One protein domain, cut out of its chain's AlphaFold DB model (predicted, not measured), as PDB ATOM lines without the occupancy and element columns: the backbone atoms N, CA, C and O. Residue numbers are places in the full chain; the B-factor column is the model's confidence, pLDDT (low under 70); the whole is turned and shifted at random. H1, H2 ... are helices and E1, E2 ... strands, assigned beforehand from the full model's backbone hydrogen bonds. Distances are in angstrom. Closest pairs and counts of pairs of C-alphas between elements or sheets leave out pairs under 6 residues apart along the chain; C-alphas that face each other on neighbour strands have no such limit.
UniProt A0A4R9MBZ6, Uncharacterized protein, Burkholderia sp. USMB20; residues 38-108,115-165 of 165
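Overview. This is residues 38 to 108 and 115 to 165 of the 165 residues of an uncharacterized protein of Burkholderia sp. USMB20 (UniProt A0A4R9MBZ6). A twisted sheet of three long antiparallel strands, E1, E2 and E3, has two of its four named helices, H3 and H4, over one face, and no named helix lies over the other face. H3 and H4 pack on that face, the long helix H1 crosses over H4 and slants down until its last residues reach the sheet, and the short H2 sits beside the edge strand E3. The printed part has 122 residues, with four named helices followed by three named strands, H1 H2 H3 H4 E1 E2 E3, and its class is mixed, helices and strands. The sheet's order is E1 - E2 - E3, a meander, each strand the antiparallel neighbour of the one before. The whole is compact, with a radius of gyration of the C-alphas of 14.6 A and spans of 43 by 34 by 21 A.

Arrangement. H1, residues 38 to 55, touches H4, residues 87 to 96, with its residues 40 to 47 alone; the closest C-alphas, of Gly 44 and Ile 93, are 4.2 A apart, at a steep tilt of 62 degrees, the same way. With residues 43 to 51 alone H1 touches H3, residues 74 to 80, at a shallow tilt of 28 degrees, opposite ways; the closest C-alphas, of Phe 47 and Tyr 80, are 6.5 A apart. The sheet consists of E1, residues 119 to 129, E2, residues 133 to 142, and E3, residues 155 to 164. H1 only grazes it, with residues 51 to 55. H2, residues 64 to 71, only just stands at the sheet's level, at a height of 3.7 A; its closest C-alphas to E3 are those of Gly 71 and Phe 160, 4.6 A apart. H3 stands up from the sheet over E3, at a height of 7.5 A. H4, on the same face, lies over E1 and E2 at a height of 10.1 A and runs along the strands, at 9 degrees to E1 on the local plane. In each helix every O i to N i+4 pair is within hydrogen-bond range. E1 and E2 form a hairpin, with N 121 and O 139 at 2.9 A; E2 and E3 form another, with N 140 and O 157 at 2.8 A.

Along the chain. H1 begins at C-alpha 38, (-78.866, 14.121, 344.049), and is 25.9 A long. E1 is 27.9 A long, E2 28.4 A and E3 28.9 A. E3 ends at C-alpha 164, (-76.612, -18.751, 325.581).

Size, cuts and confidence. The two C-alphas farthest apart, of Leu 131 and Asp 151, are 44.5 A apart. Residues 109 to 114 are not printed, and C-alphas 108 and 115 are 12.7 A apart across the cut. The link from E2 to E3 is long, with 12 residues. Confidence is under 70 at residues 129 to 132 and residue 165.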
ATOM      1  N   GLN A  38     -77.467  14.364 344.417       77.25
ATOM      2  CA  GLN A  38     -78.866  14.121 344.049       77.25
ATOM      3  C   GLN A  38     -79.083  14.313 342.544       77.25
ATOM      4  O   GLN A  38     -79.813  13.532 341.933       77.25
ATOM      5  N   ASP A  39     -78.402  15.281 341.929       91.00
ATOM      6  CA  ASP A  39     -78.458  15.479 340.479       91.00
ATOM      7  C   ASP A  39     -77.849  14.288 339.721       91.00
ATOM      8  O   ASP A  39     -78.436  13.808 338.746       91.00
ATOM      9  N   LEU A  40     -76.733  13.737 340.214       95.00
ATOM     10  CA  LEU A  40     -76.100  12.531 339.662       95.00
ATOM     11  C   LEU A  40     -76.977  11.282 339.820       95.00
ATOM     12  O   LEU A  40     -77.068  10.466 338.903       95.00
ATOM     13  N   GLU A  41     -77.673  11.132 340.944       95.50
ATOM     14  CA  GLU A  41     -78.613  10.026 341.140       95.50
ATOM     15  C   GLU A  41     -79.808  10.109 340.183       95.50
ATOM     16  O   GLU A  41     -80.236   9.098 339.616       95.50
ATOM     17  N   VAL A  42     -80.356  11.311 339.970       96.00
ATOM     18  CA  VAL A  42     -81.422  11.539 338.981       96.00
ATOM     19  C   VAL A  42     -80.916  11.220 337.576       96.00
ATOM     20  O   VAL A  42     -81.632  10.591 336.789       96.00
ATOM     21  N   LEU A  43     -79.681  11.616 337.267       96.06
ATOM     22  CA  LEU A  43     -79.022  11.314 336.004       96.06
ATOM     23  C   LEU A  43     -78.871   9.795 335.803       96.06
ATOM     24  O   LEU A  43     -79.261   9.287 334.752       96.06
ATOM     25  N   GLY A  44     -78.427   9.058 336.826       97.50
ATOM     26  CA  GLY A  44     -78.325   7.595 336.801       97.50
ATOM     27  C   GLY A  44     -79.671   6.891 336.621       97.50
ATOM     28  O   GLY A  44     -79.803   5.991 335.793       97.50
ATOM     29  N   LYS A  45     -80.730   7.351 337.295       98.00
ATOM     30  CA  LYS A  45     -82.087   6.804 337.091       98.00
ATOM     31  C   LYS A  45     -82.586   7.019 335.661       98.00
ATOM     32  O   LYS A  45     -83.201   6.127 335.078       98.00
ATOM     33  N   ARG A  46     -82.304   8.184 335.067       97.94
ATOM     34  CA  ARG A  46     -82.609   8.447 333.649       97.94
ATOM     35  C   ARG A  46     -81.778   7.559 332.727       97.94
ATOM     36  O   ARG A  46     -82.323   7.054 331.750       97.94
ATOM     37  N   PHE A  47     -80.507   7.339 333.054       97.94
ATOM     38  CA  PHE A  47     -79.643   6.435 332.304       97.94
ATOM     39  C   PHE A  47     -80.223   5.017 332.275       97.94
ATOM     40  O   PHE A  47     -80.375   4.457 331.193       97.94
ATOM     41  N   ARG A  48     -80.676   4.483 333.419       97.56
ATOM     42  CA  ARG A  48     -81.348   3.173 333.484       97.56
ATOM     43  C   ARG A  48     -82.524   3.062 332.513       97.56
ATOM     44  O   ARG A  48     -82.607   2.091 331.769       97.56
ATOM     45  N   ILE A  49     -83.397   4.070 332.492       97.44
ATOM     46  CA  ILE A  49     -84.569   4.098 331.604       97.44
ATOM     47  C   ILE A  49     -84.147   4.032 330.131       97.44
ATOM     48  O   ILE A  49     -84.775   3.332 329.338       97.44
ATOM     49  N   GLU A  50     -83.094   4.751 329.742       97.19
ATOM     50  CA  GLU A  50     -82.605   4.701 328.364       97.19
ATOM     51  C   GLU A  50     -81.900   3.378 328.032       97.19
ATOM     52  O   GLU A  50     -82.043   2.908 326.906       97.19
ATOM     53  N   ILE A  51     -81.217   2.729 328.986       96.38
ATOM     54  CA  ILE A  51     -80.691   1.363 328.798       96.38
ATOM     55  C   ILE A  51     -81.858   0.388 328.562       96.38
ATOM     56  O   ILE A  51     -81.807  -0.413 327.628       96.38
ATOM     57  N   ASP A  52     -82.947   0.493 329.335       95.31
ATOM     58  CA  ASP A  52     -84.156  -0.324 329.143       95.31
ATOM     59  C   ASP A  52     -84.761  -0.124 327.742       95.31
ATOM     60  O   ASP A  52     -85.118  -1.102 327.081       95.31
ATOM     61  N   LYS A  53     -84.800   1.115 327.235       94.50
ATOM     62  CA  LYS A  53     -85.251   1.413 325.864       94.50
ATOM     63  C   LYS A  53     -84.278   0.930 324.789       94.50
ATOM     64  O   LYS A  53     -84.721   0.498 323.726       94.50
ATOM     65  N   ALA A  54     -82.972   1.041 325.021       93.12
ATOM     66  CA  ALA A  54     -81.952   0.588 324.082       93.12
ATOM     67  C   ALA A  54     -82.009  -0.934 323.924       93.12
ATOM     68  O   ALA A  54     -82.033  -1.430 322.801       93.12
ATOM     69  N   TYR A  55     -82.159  -1.660 325.035       91.19
ATOM     70  CA  TYR A  55     -82.274  -3.115 325.028       91.19
ATOM     71  C   TYR A  55     -83.450  -3.621 324.183       91.19
ATOM     72  O   TYR A  55     -83.315  -4.602 323.462       91.19
ATOM     73  N   GLN A  56     -84.599  -2.935 324.213       89.69
ATOM     74  CA  GLN A  56     -85.770  -3.312 323.404       89.69
ATOM     75  C   GLN A  56     -85.505  -3.298 321.891       89.69
ATOM     76  O   GLN A  56     -86.276  -3.882 321.134       89.69
ATOM     77  N   LYS A  57     -84.440  -2.623 321.448       88.31
ATOM     78  CA  LYS A  57     -84.038  -2.534 320.042       88.31
ATOM     79  C   LYS A  57     -82.971  -3.561 319.665       88.31
ATOM     80  O   LYS A  57     -82.671  -3.689 318.481       88.31
ATOM     81  N   VAL A  58     -82.396  -4.269 320.641       86.25
ATOM     82  CA  VAL A  58     -81.404  -5.316 320.389       86.25
ATOM     83  C   VAL A  58     -82.122  -6.527 319.781       86.25
ATOM     84  O   VAL A  58     -83.084  -7.024 320.377       86.25
ATOM     85  N   PRO A  59     -81.696  -7.016 318.602       82.44
ATOM     86  CA  PRO A  59     -82.257  -8.221 318.010       82.44
ATOM     87  C   PRO A  59     -82.094  -9.421 318.948       82.44
ATOM     88  O   PRO A  59     -81.015  -9.665 319.480       82.44
ATOM     89  N   GLN A  60     -83.161 -10.202 319.124       75.25
ATOM     90  CA  GLN A  60     -83.119 -11.433 319.931       75.25
ATOM     91  C   GLN A  60     -82.547 -12.631 319.158       75.25
ATOM     92  O   GLN A  60     -82.215 -13.660 319.743       75.25
ATOM     93  N   SER A  61     -82.444 -12.495 317.837       70.75
ATOM     94  CA  SER A  61     -81.962 -13.505 316.904       70.75
ATOM     95  C   SER A  61     -81.299 -12.815 315.719       70.75
ATOM     96  O   SER A  61     -81.766 -11.762 315.285       70.75
ATOM     97  N   GLY A  62     -80.256 -13.422 315.169       71.81
ATOM     98  CA  GLY A  62     -79.491 -12.872 314.056       71.81
ATOM     99  C   GLY A  62     -78.073 -13.419 314.074       71.81
ATOM    100  O   GLY A  62     -77.746 -14.290 314.886       71.81
ATOM    101  N   SER A  63     -77.221 -12.914 313.188       78.06
ATOM    102  CA  SER A  63     -75.795 -13.216 313.284       78.06
ATOM    103  C   SER A  63     -75.207 -12.601 314.559       78.06
ATOM    104  O   SER A  63     -75.633 -11.531 314.999       78.06
ATOM    105  N   THR A  64     -74.189 -13.239 315.142       75.81
ATOM    106  CA  THR A  64     -73.481 -12.709 316.322       75.81
ATOM    107  C   THR A  64     -73.000 -11.276 316.086       75.81
ATOM    108  O   THR A  64     -73.159 -10.422 316.946       75.81
ATOM    109  N   GLN A  65     -72.530 -10.970 314.874       79.62
ATOM    110  CA  GLN A  65     -72.059  -9.632 314.520       79.62
ATOM    111  C   GLN A  65     -73.165  -8.563 314.551       79.62
ATOM    112  O   GLN A  65     -72.896  -7.416 314.910       79.62
ATOM    113  N   GLU A  66     -74.396  -8.899 314.160       79.12
ATOM    114  CA  GLU A  66     -75.535  -7.974 314.229       79.12
ATOM    115  C   GLU A  66     -75.973  -7.736 315.672       79.12
ATOM    116  O   GLU A  66     -76.250  -6.595 316.046       79.12
ATOM    117  N   ILE A  67     -75.993  -8.797 316.483       79.19
ATOM    118  CA  ILE A  67     -76.331  -8.724 317.907       79.19
ATOM    119  C   ILE A  67     -75.288  -7.884 318.649       79.19
ATOM    120  O   ILE A  67     -75.664  -6.968 319.376       79.19
ATOM    121  N   ASP A  68     -73.997  -8.115 318.404       79.38
ATOM    122  CA  ASP A  68     -72.903  -7.375 319.040       79.38
ATOM    123  C   ASP A  68     -72.931  -5.888 318.667       79.38
ATOM    124  O   ASP A  68     -72.812  -5.020 319.532       79.38
ATOM    125  N   LYS A  69     -73.144  -5.571 317.382       83.19
ATOM    126  CA  LYS A  69     -73.251  -4.176 316.921       83.19
ATOM    127  C   LYS A  69     -74.465  -3.464 317.504       83.19
ATOM    128  O   LYS A  69     -74.370  -2.288 317.839       83.19
ATOM    129  N   ALA A  70     -75.603  -4.147 317.602       82.19
ATOM    130  CA  ALA A  70     -76.796  -3.590 318.235       82.19
ATOM    131  C   ALA A  70     -76.653  -3.497 319.764       82.19
ATOM    132  O   ALA A  70     -77.329  -2.683 320.394       82.19
ATOM    133  N   GLY A  71     -75.786  -4.329 320.343       89.06
ATOM    134  CA  GLY A  71     -75.465  -4.374 321.762       89.06
ATOM    135  C   GLY A  71     -74.601  -3.209 322.244       89.06
ATOM    136  O   GLY A  71     -74.655  -2.893 323.431       89.06
ATOM    137  N   ASP A  72     -73.851  -2.547 321.356       94.38
ATOM    138  CA  ASP A  72     -73.015  -1.391 321.699       94.38
ATOM    139  C   ASP A  72     -73.870  -0.172 322.084       94.38
ATOM    140  O   ASP A  72     -74.595   0.429 321.282       94.38
ATOM    141  N   ILE A  73     -73.748   0.220 323.349       96.38
ATOM    142  CA  ILE A  73     -74.414   1.379 323.943       96.38
ATOM    143  C   ILE A  73     -73.407   2.403 324.472       96.38
ATOM    144  O   ILE A  73     -73.745   3.238 325.313       96.38
ATOM    145  N   THR A  74     -72.173   2.390 323.969       97.25
ATOM    146  CA  THR A  74     -71.110   3.322 324.368       97.25
ATOM    147  C   THR A  74     -71.545   4.775 324.194       97.25
ATOM    148  O   THR A  74     -71.378   5.594 325.097       97.25
ATOM    149  N   TRP A  75     -72.202   5.093 323.074       96.06
ATOM    150  CA  TRP A  75     -72.748   6.431 322.807       96.06
ATOM    151  C   TRP A  75     -73.763   6.882 323.868       96.06
ATOM    152  O   TRP A  75     -73.870   8.073 324.166       96.06
ATOM    153  N   LEU A  76     -74.518   5.936 324.434       96.75
ATOM    154  CA  LEU A  76     -75.489   6.209 325.480       96.75
ATOM    155  C   LEU A  76     -74.766   6.461 326.801       96.75
ATOM    156  O   LEU A  76     -75.057   7.453 327.459       96.75
ATOM    157  N   ALA A  77     -73.790   5.623 327.157       97.19
ATOM    158  CA  ALA A  77     -72.994   5.805 328.367       97.19
ATOM    159  C   ALA A  77     -72.261   7.160 328.374       97.19
ATOM    160  O   ALA A  77     -72.374   7.897 329.350       97.19
ATOM    161  N   VAL A  78     -71.625   7.552 327.262       97.69
ATOM    162  CA  VAL A  78     -70.924   8.847 327.122       97.69
ATOM    163  C   VAL A  78     -71.864  10.050 327.287       97.69
ATOM    164  O   VAL A  78     -71.453  11.102 327.773       97.69
ATOM    165  N   ARG A  79     -73.148   9.921 326.925       97.12
ATOM    166  CA  ARG A  79     -74.141  10.992 327.124       97.12
ATOM    167  C   ARG A  79     -74.411  11.270 328.605       97.12
ATOM    168  O   ARG A  79     -74.706  12.409 328.956       97.12
ATOM    169  N   TYR A  80     -74.365  10.235 329.441       97.12
ATOM    170  CA  TYR A  80     -74.637  10.338 330.876       97.12
ATOM    171  C   TYR A  80     -73.364  10.507 331.705       97.12
ATOM    172  O   TYR A  80     -73.415  11.113 332.767       97.12
ATOM    173  N   ILE A  81     -72.231  10.016 331.211       97.12
ATOM    174  CA  ILE A  81     -70.912  10.144 331.825       97.12
ATOM    175  C   ILE A  81     -69.988  10.760 330.767       97.12
ATOM    176  O   ILE A  81     -69.371  10.033 329.989       97.12
ATOM    177  N   PRO A  82     -69.918  12.097 330.672       95.25
ATOM    178  CA  PRO A  82     -69.015  12.750 329.734       95.25
ATOM    179  C   PRO A  82     -67.556  12.362 329.999       95.25
ATOM    180  O   PRO A  82     -67.146  12.218 331.152       95.25
ATOM    181  N   LEU A  83     -66.748  12.242 328.946       96.50
ATOM    182  CA  LEU A  83     -65.303  12.063 329.103       96.50
ATOM    183  C   LEU A  83     -64.703  13.232 329.901       96.50
ATOM    184  O   LEU A  83     -65.124  14.379 329.746       96.50
ATOM    185  N   GLY A  84     -63.741  12.932 330.772       95.31
ATOM    186  CA  GLY A  84     -63.175  13.870 331.742       95.31
ATOM    187  C   GLY A  84     -63.991  14.022 333.031       95.31
ATOM    188  O   GLY A  84     -63.548  14.722 333.936       95.31
ATOM    189  N   SER A  85     -65.153  13.364 333.156       96.00
ATOM    190  CA  SER A  85     -65.874  13.299 334.436       96.00
ATOM    191  C   SER A  85     -65.022  12.608 335.497       96.00
ATOM    192  O   SER A  85     -64.247  11.699 335.184       96.00
ATOM    193  N   SER A  86     -65.189  13.001 336.759       97.50
ATOM    194  CA  SER A  86     -64.534  12.301 337.862       97.50
ATOM    195  C   SER A  86     -65.022  10.849 337.937       97.50
ATOM    196  O   SER A  86     -66.181  10.548 337.628       97.50
ATOM    197  N   PHE A  87     -64.149   9.935 338.370       97.69
ATOM    198  CA  PHE A  87     -64.569   8.555 338.611       97.69
ATOM    199  C   PHE A  87     -65.615   8.480 339.730       97.69
ATOM    200  O   PHE A  87     -66.551   7.700 339.623       97.69
ATOM    201  N   ASP A  88     -65.521   9.322 340.761       97.12
ATOM    202  CA  ASP A  88     -66.505   9.339 341.850       97.12
ATOM    203  C   ASP A  88     -67.920   9.638 341.333       97.12
ATOM    204  O   ASP A  88     -68.860   8.905 341.649       97.12
ATOM    205  N   ASP A  89     -68.072  10.661 340.488       97.06
ATOM    206  CA  ASP A  89     -69.376  11.035 339.934       97.06
ATOM    207  C   ASP A  89     -69.894   9.973 338.960       97.06
ATOM    208  O   ASP A  89     -71.064   9.583 339.023       97.06
ATOM    209  N   ALA A  90     -69.014   9.458 338.093       97.88
ATOM    210  CA  ALA A  90     -69.343   8.391 337.152       97.88
ATOM    211  C   ALA A  90     -69.856   7.141 337.880       97.88
ATOM    212  O   ALA A  90     -70.878   6.564 337.504       97.88
ATOM    213  N   GLU A  91     -69.193   6.742 338.965       98.19
ATOM    214  CA  GLU A  91     -69.617   5.601 339.763       98.19
ATOM    215  C   GLU A  91     -70.939   5.857 340.502       98.19
ATOM    216  O   GLU A  91     -71.734   4.929 340.649       98.19
ATOM    217  N   VAL A  92     -71.217   7.087 340.958       97.94
ATOM    218  CA  VAL A  92     -72.525   7.445 341.543       97.94
ATOM    219  C   VAL A  92     -73.636   7.296 340.505       97.94
ATOM    220  O   VAL A  92     -74.654   6.663 340.794       97.94
ATOM    221  N   ILE A  93     -73.431   7.808 339.288       98.19
ATOM    222  CA  ILE A  93     -74.385   7.672 338.177       98.19
ATOM    223  C   ILE A  93     -74.633   6.189 337.869       98.19
ATOM    224  O   ILE A  93     -75.785   5.767 337.760       98.19
ATOM    225  N   LEU A  94     -73.569   5.384 337.769       98.38
ATOM    226  CA  LEU A  94     -73.667   3.950 337.482       98.38
ATOM    227  C   LEU A  94     -74.401   3.191 338.591       98.38
ATOM    228  O   LEU A  94     -75.323   2.429 338.304       98.38
ATOM    229  N   ARG A  95     -74.067   3.435 339.862       98.19
ATOM    230  CA  ARG A  95     -74.773   2.816 340.996       98.19
ATOM    231  C   ARG A  95     -76.253   3.200 341.005       98.19
ATOM    232  O   ARG A  95     -77.106   2.333 341.169       98.19
ATOM    233  N   ALA A  96     -76.577   4.468 340.750       97.81
ATOM    234  CA  ALA A  96     -77.960   4.931 340.655       97.81
ATOM    235  C   ALA A  96     -78.717   4.351 339.443       97.81
ATOM    236  O   ALA A  96     -79.938   4.202 339.497       97.81
ATOM    237  N   ALA A  97     -78.005   3.983 338.374       97.50
ATOM    238  CA  ALA A  97     -78.549   3.241 337.238       97.50
ATOM    239  C   ALA A  97     -78.711   1.728 337.510       97.50
ATOM    240  O   ALA A  97     -79.227   1.001 336.659       97.50
ATOM    241  N   GLY A  98     -78.307   1.249 338.692       97.19
ATOM    242  CA  GLY A  98     -78.448  -0.142 339.122       97.19
ATOM    243  C   GLY A  98     -77.249  -1.035 338.803       97.19
ATOM    244  O   GLY A  98     -77.388  -2.255 338.856       97.19
ATOM    245  N   PHE A  99     -76.092  -0.463 338.463       97.94
ATOM    246  CA  PHE A  99     -74.862  -1.230 338.273       97.94
ATOM    247  C   PHE A  99     -74.188  -1.560 339.607       97.94
ATOM    248  O   PHE A  99     -74.026  -0.704 340.479       97.94
ATOM    249  N   SER A 100     -73.679  -2.784 339.701       97.81
ATOM    250  CA  SER A 100     -72.630  -3.154 340.643       97.81
ATOM    251  C   SER A 100     -71.295  -2.658 340.096       97.81
ATOM    252  O   SER A 100     -70.825  -3.133 339.062       97.81
ATOM    253  N   VAL A 101     -70.700  -1.674 340.766       97.75
ATOM    254  CA  VAL A 101     -69.417  -1.072 340.379       97.75
ATOM    255  C   VAL A 101     -68.287  -1.768 341.134       97.75
ATOM    256  O   VAL A 101     -68.284  -1.764 342.367       97.75
ATOM    257  N   GLY A 102     -67.348  -2.360 340.398       94.69
ATOM    258  CA  GLY A 102     -66.157  -3.002 340.947       94.69
ATOM    259  C   GLY A 102     -65.180  -2.011 341.581       94.69
ATOM    260  O   GLY A 102     -65.265  -0.798 341.388       94.69
ATOM    261  N   THR A 103     -64.231  -2.534 342.352       94.38
ATOM    262  CA  THR A 103     -63.144  -1.728 342.915       94.38
ATOM    263  C   THR A 103     -62.245  -1.186 341.811       94.38
ATOM    264  O   THR A 103     -62.013  -1.861 340.808       94.38
ATOM    265  N   ARG A 104     -61.704   0.018 342.014       95.69
ATOM    266  CA  ARG A 104     -60.722   0.601 341.100       95.69
ATOM    267  C   ARG A 104     -59.469  -0.281 341.044       95.69
ATOM    268  O   ARG A 104     -58.896  -0.532 342.108       95.69
ATOM    269  N   PRO A 105     -59.060  -0.758 339.858       94.19
ATOM    270  CA  PRO A 105     -57.894  -1.625 339.737       94.19
ATOM    271  C   PRO A 105     -56.602  -0.870 340.046       94.19
ATOM    272  O   PRO A 105     -56.491   0.343 339.843       94.19
ATOM    273  N   GLY A 106     -55.606  -1.601 340.541       90.94
ATOM    274  CA  GLY A 106     -54.289  -1.034 340.810       90.94
ATOM    275  C   GLY A 106     -53.484  -0.785 339.525       90.94
ATOM    276  O   GLY A 106     -53.789  -1.345 338.470       90.94
ATOM    277  N   PRO A 107     -52.378  -0.022 339.596       90.19
ATOM    278  CA  PRO A 107     -51.469   0.148 338.456       90.19
ATOM    279  C   PRO A 107     -50.839  -1.180 337.991       90.19
ATOM    280  O   PRO A 107     -50.458  -1.319 336.832       90.19
ATOM    281  N   ASN A 108     -50.779  -2.174 338.885       90.62
ATOM    282  CA  ASN A 108     -50.222  -3.505 338.641       90.62
ATOM    283  C   ASN A 108     -51.297  -4.604 338.723       90.62
ATOM    284  O   ASN A 108     -51.025  -5.683 339.248       90.62
ATOM    285  N   HIS A 115     -58.997  -4.786 329.275       89.44
ATOM    286  CA  HIS A 115     -59.736  -3.899 330.178       89.44
ATOM    287  C   HIS A 115     -59.357  -4.073 331.660       89.44
ATOM    288  O   HIS A 115     -60.116  -3.700 332.549       89.44
ATOM    289  N   ARG A 116     -58.203  -4.685 331.967       92.00
ATOM    290  CA  ARG A 116     -57.809  -4.982 333.361       92.00
ATOM    291  C   ARG A 116     -57.604  -3.738 334.231       92.00
ATOM    292  O   ARG A 116     -57.677  -3.835 335.444       92.00
ATOM    293  N   TYR A 117     -57.343  -2.585 333.620       95.38
ATOM    294  CA  TYR A 117     -57.170  -1.316 334.332       95.38
ATOM    295  C   TYR A 117     -58.440  -0.460 334.343       95.38
ATOM    296  O   TYR A 117     -58.416   0.651 334.871       95.38
ATOM    297  N   ASP A 118     -59.538  -0.966 333.785       96.31
ATOM    298  CA  ASP A 118     -60.802  -0.246 333.737       96.31
ATOM    299  C   ASP A 118     -61.603  -0.486 335.016       96.31
ATOM    300  O   ASP A 118     -61.621  -1.587 335.575       96.31
ATOM    301  N   VAL A 119     -62.346   0.529 335.454       97.00
ATOM    302  CA  VAL A 119     -63.399   0.314 336.448       97.00
ATOM    303  C   VAL A 119     -64.551  -0.388 335.753       97.00
ATOM    304  O   VAL A 119     -65.179   0.157 334.843       97.00
ATOM    305  N   VAL A 120     -64.824  -1.612 336.193       96.88
ATOM    306  CA  VAL A 120     -65.857  -2.460 335.607       96.88
ATOM    307  C   VAL A 120     -67.154  -2.298 336.388       96.88
ATOM    308  O   VAL A 120     -67.223  -2.625 337.571       96.88
ATOM    309  N   ALA A 121     -68.205  -1.844 335.716       97.75
ATOM    310  CA  ALA A 121     -69.555  -1.782 336.255       97.75
ATOM    311  C   ALA A 121     -70.463  -2.759 335.507       97.75
ATOM    312  O   ALA A 121     -70.431  -2.826 334.277       97.75
ATOM    313  N   ARG A 122     -71.267  -3.535 336.243       96.50
ATOM    314  CA  ARG A 122     -72.091  -4.612 335.672       96.50
ATOM    315  C   ARG A 122     -73.518  -4.591 336.196       96.50
ATOM    316  O   ARG A 122     -73.728  -4.405 337.391       96.50
ATOM    317  N   ILE A 123     -74.485  -4.849 335.320       94.88
ATOM    318  CA  ILE A 123     -75.810  -5.330 335.718       94.88
ATOM    319  C   ILE A 123     -75.883  -6.795 335.323       94.88
ATOM    320  O   ILE A 123     -76.038  -7.127 334.147       94.88
ATOM    321  N   GLU A 124     -75.734  -7.654 336.320       86.44
ATOM    322  CA  GLU A 124     -75.888  -9.091 336.156       86.44
ATOM    323  C   GLU A 124     -77.358  -9.466 335.980       86.44
ATOM    324  O   GLU A 124     -78.228  -8.907 336.647       86.44
ATOM    325  N   GLN A 125     -77.628 -10.428 335.094       81.75
ATOM    326  CA  GLN A 125     -78.973 -10.935 334.811       81.75
ATOM    327  C   GLN A 125     -79.950  -9.810 334.458       81.75
ATOM    328  O   GLN A 125     -81.118  -9.815 334.851       81.75
ATOM    329  N   TYR A 126     -79.465  -8.826 333.701       81.75
ATOM    330  CA  TYR A 126     -80.249  -7.677 333.275       81.75
ATOM    331  C   TYR A 126     -81.573  -8.103 332.623       81.75
ATOM    332  O   TYR A 126     -82.637  -7.530 332.901       81.75
ATOM    333  N   ARG A 127     -81.506  -9.157 331.802       82.06
ATOM    334  CA  ARG A 127     -82.652  -9.960 331.375       82.06
ATOM    335  C   ARG A 127     -82.251 -11.428 331.307       82.06
ATOM    336  O   ARG A 127     -81.226 -11.770 330.728       82.06
ATOM    337  N   THR A 128     -83.110 -12.284 331.841       70.25
ATOM    338  CA  THR A 128     -83.007 -13.737 331.701       70.25
ATOM    339  C   THR A 128     -84.226 -14.193 330.916       70.25
ATOM    340  O   THR A 128     -85.354 -13.888 331.308       70.25
ATOM    341  N   SER A 129     -84.022 -14.875 329.786       66.44
ATOM    342  CA  SER A 129     -85.139 -15.565 329.140       66.44
ATOM    343  C   SER A 129     -85.415 -16.863 329.897       66.44
ATOM    344  O   SER A 129     -84.492 -17.508 330.386       66.44
ATOM    345  N   LEU A 130     -86.688 -17.249 329.994       58.44
ATOM    346  CA  LEU A 130     -87.135 -18.449 330.712       58.44
ATOM    347  C   LEU A 130     -86.516 -19.758 330.203       58.44
ATOM    348  O   LEU A 130     -86.734 -20.787 330.834       58.44
ATOM    349  N   LEU A 131     -85.807 -19.741 329.068       56.69
ATOM    350  CA  LEU A 131     -85.353 -20.964 328.430       56.69
ATOM    351  C   LEU A 131     -83.832 -21.072 328.273       56.69
ATOM    352  O   LEU A 131     -83.331 -22.025 328.837       56.69
ATOM    353  N   PHE A 132     -83.055 -20.183 327.634       69.31
ATOM    354  CA  PHE A 132     -81.614 -20.494 327.413       69.31
ATOM    355  C   PHE A 132     -80.693 -19.280 327.222       69.31
ATOM    356  O   PHE A 132     -79.692 -19.371 326.514       69.31
ATOM    357  N   SER A 133     -81.006 -18.114 327.793       75.88
ATOM    358  CA  SER A 133     -80.115 -16.959 327.636       75.88
ATOM    359  C   SER A 133     -80.125 -15.993 328.809       75.88
ATOM    360  O   SER A 133     -81.165 -15.702 329.408       75.88
ATOM    361  N   ARG A 134     -78.936 -15.465 329.099       84.94
ATOM    362  CA  ARG A 134     -78.691 -14.413 330.080       84.94
ATOM    363  C   ARG A 134     -78.059 -13.234 329.365       84.94
ATOM    364  O   ARG A 134     -77.008 -13.389 328.748       84.94
ATOM    365  N   THR A 135     -78.677 -12.066 329.481       88.44
ATOM    366  CA  THR A 135     -78.065 -10.809 329.063       88.44
ATOM    367  C   THR A 135     -77.571 -10.047 330.276       88.44
ATOM    368  O   THR A 135     -78.327  -9.814 331.220       88.44
ATOM    369  N   ASP A 136     -76.322  -9.615 330.200       92.12
ATOM    370  CA  ASP A 136     -75.680  -8.713 331.143       92.12
ATOM    371  C   ASP A 136     -75.403  -7.362 330.461       92.12
ATOM    372  O   ASP A 136     -75.309  -7.273 329.233       92.12
ATOM    373  N   VAL A 137     -75.276  -6.301 331.260       95.56
ATOM    374  CA  VAL A 137     -74.840  -4.976 330.786       95.56
ATOM    375  C   VAL A 137     -73.518  -4.642 331.438       95.56
ATOM    376  O   VAL A 137     -73.413  -4.714 332.663       95.56
ATOM    377  N   PHE A 138     -72.540  -4.220 330.644       95.69
ATOM    378  CA  PHE A 138     -71.235  -3.800 331.140       95.69
ATOM    379  C   PHE A 138     -70.977  -2.354 330.752       95.69
ATOM    380  O   PHE A 138     -71.290  -1.941 329.637       95.69
ATOM    381  N   VAL A 139     -70.374  -1.606 331.671       98.00
ATOM    382  CA  VAL A 139     -69.735  -0.320 331.402       98.00
ATOM    383  C   VAL A 139     -68.306  -0.410 331.920       98.00
ATOM    384  O   VAL A 139     -68.079  -0.793 333.068       98.00
ATOM    385  N   LEU A 140     -67.352  -0.081 331.063       98.00
ATOM    386  CA  LEU A 140     -65.937   0.032 331.376       98.00
ATOM    387  C   LEU A 140     -65.584   1.514 331.378       98.00
ATOM    388  O   LEU A 140     -65.830   2.202 330.387       98.00
ATOM    389  N   LEU A 141     -65.038   1.995 332.491       98.25
ATOM    390  CA  LEU A 141     -64.485   3.341 332.597       98.25
ATOM    391  C   LEU A 141     -62.963   3.235 332.612       98.25
ATOM    392  O   LEU A 141     -62.386   2.737 333.583       98.25
ATOM    393  N   SER A 142     -62.321   3.699 331.548       97.56
ATOM    394  CA  SER A 142     -60.871   3.632 331.417       97.56
ATOM    395  C   SER A 142     -60.212   4.882 331.994       97.56
ATOM    396  O   SER A 142     -60.639   6.001 331.685       97.56
ATOM    397  N   PRO A 143     -59.163   4.731 332.818       97.06
ATOM    398  CA  PRO A 143     -58.307   5.842 333.203       97.06
ATOM    399  C   PRO A 143     -57.368   6.216 332.052       97.06
ATOM    400  O   PRO A 143     -57.212   5.489 331.069       97.06
ATOM    401  N   LYS A 144     -56.721   7.375 332.140       95.31
ATOM    402  CA  LYS A 144     -55.718   7.798 331.146       95.31
ATOM    403  C   LYS A 144     -54.435   6.967 331.231       95.31
ATOM    404  O   LYS A 144     -53.793   6.714 330.213       95.31
ATOM    405  N   ALA A 145     -54.084   6.538 332.438       94.00
ATOM    406  CA  ALA A 145     -52.981   5.634 332.719       94.00
ATOM    407  C   ALA A 145     -53.404   4.609 333.788       94.00
ATOM    408  O   ALA A 145     -54.274   4.910 334.607       94.00
ATOM    409  N   PRO A 146     -52.810   3.403 333.818       93.44
ATOM    410  CA  PRO A 146     -53.104   2.403 334.843       93.44
ATOM    411  C   PRO A 146     -53.008   2.970 336.266       93.44
ATOM    412  O   PRO A 146     -51.972   3.502 336.658       93.44
ATOM    413  N   GLY A 147     -54.088   2.843 337.041       92.00
ATOM    414  CA  GLY A 147     -54.164   3.342 338.417       92.00
ATOM    415  C   GLY A 147     -54.390   4.855 338.569       92.00
ATOM    416  O   GLY A 147     -54.533   5.320 339.700       92.00
ATOM    417  N   ASP A 148     -54.442   5.625 337.477       94.00
ATOM    418  CA  ASP A 148     -54.665   7.075 337.514       94.00
ATOM    419  C   ASP A 148     -56.148   7.433 337.350       94.00
ATOM    420  O   ASP A 148     -56.666   7.599 336.247       94.00
ATOM    421  N   PHE A 149     -56.829   7.571 338.484       94.56
ATOM    422  CA  PHE A 149     -58.247   7.937 338.546       94.56
ATOM    423  C   PHE A 149     -58.479   9.419 338.876       94.56
ATOM    424  O   PHE A 149     -59.620   9.811 339.120       94.56
ATOM    425  N   GLN A 150     -57.417  10.233 338.922       94.31
ATOM    426  CA  GLN A 150     -57.502  11.659 339.266       94.31
ATOM    427  C   GLN A 150     -57.748  12.528 338.028       94.31
ATOM    428  O   GLN A 150     -58.517  13.483 338.098       94.31
ATOM    429  N   ASP A 151     -57.182  12.144 336.881       92.50
ATOM    430  CA  ASP A 151     -57.335  12.837 335.588       92.50
ATOM    431  C   ASP A 151     -58.732  12.655 334.939       92.50
ATOM    432  O   ASP A 151     -58.976  13.121 333.824       92.50
ATOM    433  N   GLY A 152     -59.664  11.994 335.635       95.06
ATOM    434  CA  GLY A 152     -61.013  11.698 335.149       95.06
ATOM    435  C   GLY A 152     -61.070  10.541 334.145       95.06
ATOM    436  O   GLY A 152     -60.063   9.935 333.775       95.06
ATOM    437  N   VAL A 153     -62.286  10.196 333.720       97.25
ATOM    438  CA  VAL A 153     -62.537   9.092 332.782       97.25
ATOM    439  C   VAL A 153     -62.026   9.459 331.385       97.25
ATOM    440  O   VAL A 153     -62.501  10.420 330.782       97.25
ATOM    441  N   SER A 154     -61.085   8.682 330.845       97.44
ATOM    442  CA  SER A 154     -60.443   8.946 329.549       97.44
ATOM    443  C   SER A 154     -61.178   8.292 328.377       97.44
ATOM    444  O   SER A 154     -61.262   8.869 327.292       97.44
ATOM    445  N   ALA A 155     -61.744   7.105 328.602       97.50
ATOM    446  CA  ALA A 155     -62.537   6.373 327.630       97.50
ATOM    447  C   ALA A 155     -63.653   5.593 328.325       97.50
ATOM    448  O   ALA A 155     -63.577   5.265 329.509       97.50
ATOM    449  N   ILE A 156     -64.712   5.321 327.566       98.06
ATOM    450  CA  ILE A 156     -65.860   4.548 328.019       98.06
ATOM    451  C   ILE A 156     -66.162   3.509 326.954       98.06
ATOM    452  O   ILE A 156     -66.174   3.829 325.766       98.06
ATOM    453  N   PHE A 157     -66.448   2.289 327.388       97.44
ATOM    454  CA  PHE A 157     -67.047   1.256 326.554       97.44
ATOM    455  C   PHE A 157     -68.270   0.702 327.271       97.44
ATOM    456  O   PHE A 157     -68.209   0.433 328.470       97.44
ATOM    457  N   ALA A 158     -69.382   0.533 326.563       97.25
ATOM    458  CA  ALA A 158     -70.581  -0.041 327.152       97.25
ATOM    459  C   ALA A 158     -71.308  -0.951 326.170       97.25
ATOM    460  O   ALA A 158     -71.501  -0.591 325.011       97.25
ATOM    461  N   SER A 159     -71.735  -2.121 326.640       95.75
ATOM    462  CA  SER A 159     -72.377  -3.108 325.775       95.75
ATOM    463  C   SER A 159     -73.324  -4.041 326.529       95.75
ATOM    464  O   SER A 159     -73.134  -4.325 327.717       95.75
ATOM    465  N   PHE A 160     -74.335  -4.533 325.812       93.50
ATOM    466  CA  PHE A 160     -75.089  -5.729 326.166       93.50
ATOM    467  C   PHE A 160     -74.306  -6.976 325.751       93.50
ATOM    468  O   PHE A 160     -73.886  -7.099 324.605       93.50
ATOM    469  N   THR A 161     -74.165  -7.946 326.649       87.25
ATOM    470  CA  THR A 161     -73.602  -9.258 326.302       87.25
ATOM    471  C   THR A 161     -74.611 -10.334 326.634       87.25
ATOM    472  O   THR A 161     -75.002 -10.485 327.791       87.25
ATOM    473  N   THR A 162     -75.028 -11.085 325.619       82.81
ATOM    474  CA  THR A 162     -75.940 -12.218 325.778       82.81
ATOM    475  C   THR A 162     -75.146 -13.511 325.709       82.81
ATOM    476  O   THR A 162     -74.484 -13.792 324.715       82.81
ATOM    477  N   SER A 163     -75.214 -14.308 326.767       78.69
ATOM    478  CA  SER A 163     -74.697 -15.673 326.796       78.69
ATOM    479  C   SER A 163     -75.854 -16.653 326.635       78.69
ATOM    480  O   SER A 163     -76.887 -16.502 327.292       78.69
ATOM    481  N   TYR A 164     -75.675 -17.644 325.764       73.31
ATOM    482  CA  TYR A 164     -76.612 -18.751 325.581       73.31
ATOM    483  C   TYR A 164     -76.155 -19.932 326.446       73.31
ATOM    484  O   TYR A 164     -74.959 -20.228 326.476       73.31
ATOM    485  N   LEU A 165     -77.090 -20.528 327.190       64.25
ATOM    486  CA  LEU A 165     -76.860 -21.687 328.065       64.25
ATOM    487  C   LEU A 165     -77.018 -23.002 327.302       64.25
ATOM    488  O   LEU A 165     -77.928 -23.067 326.444       64.25
TER     489      LEU A 165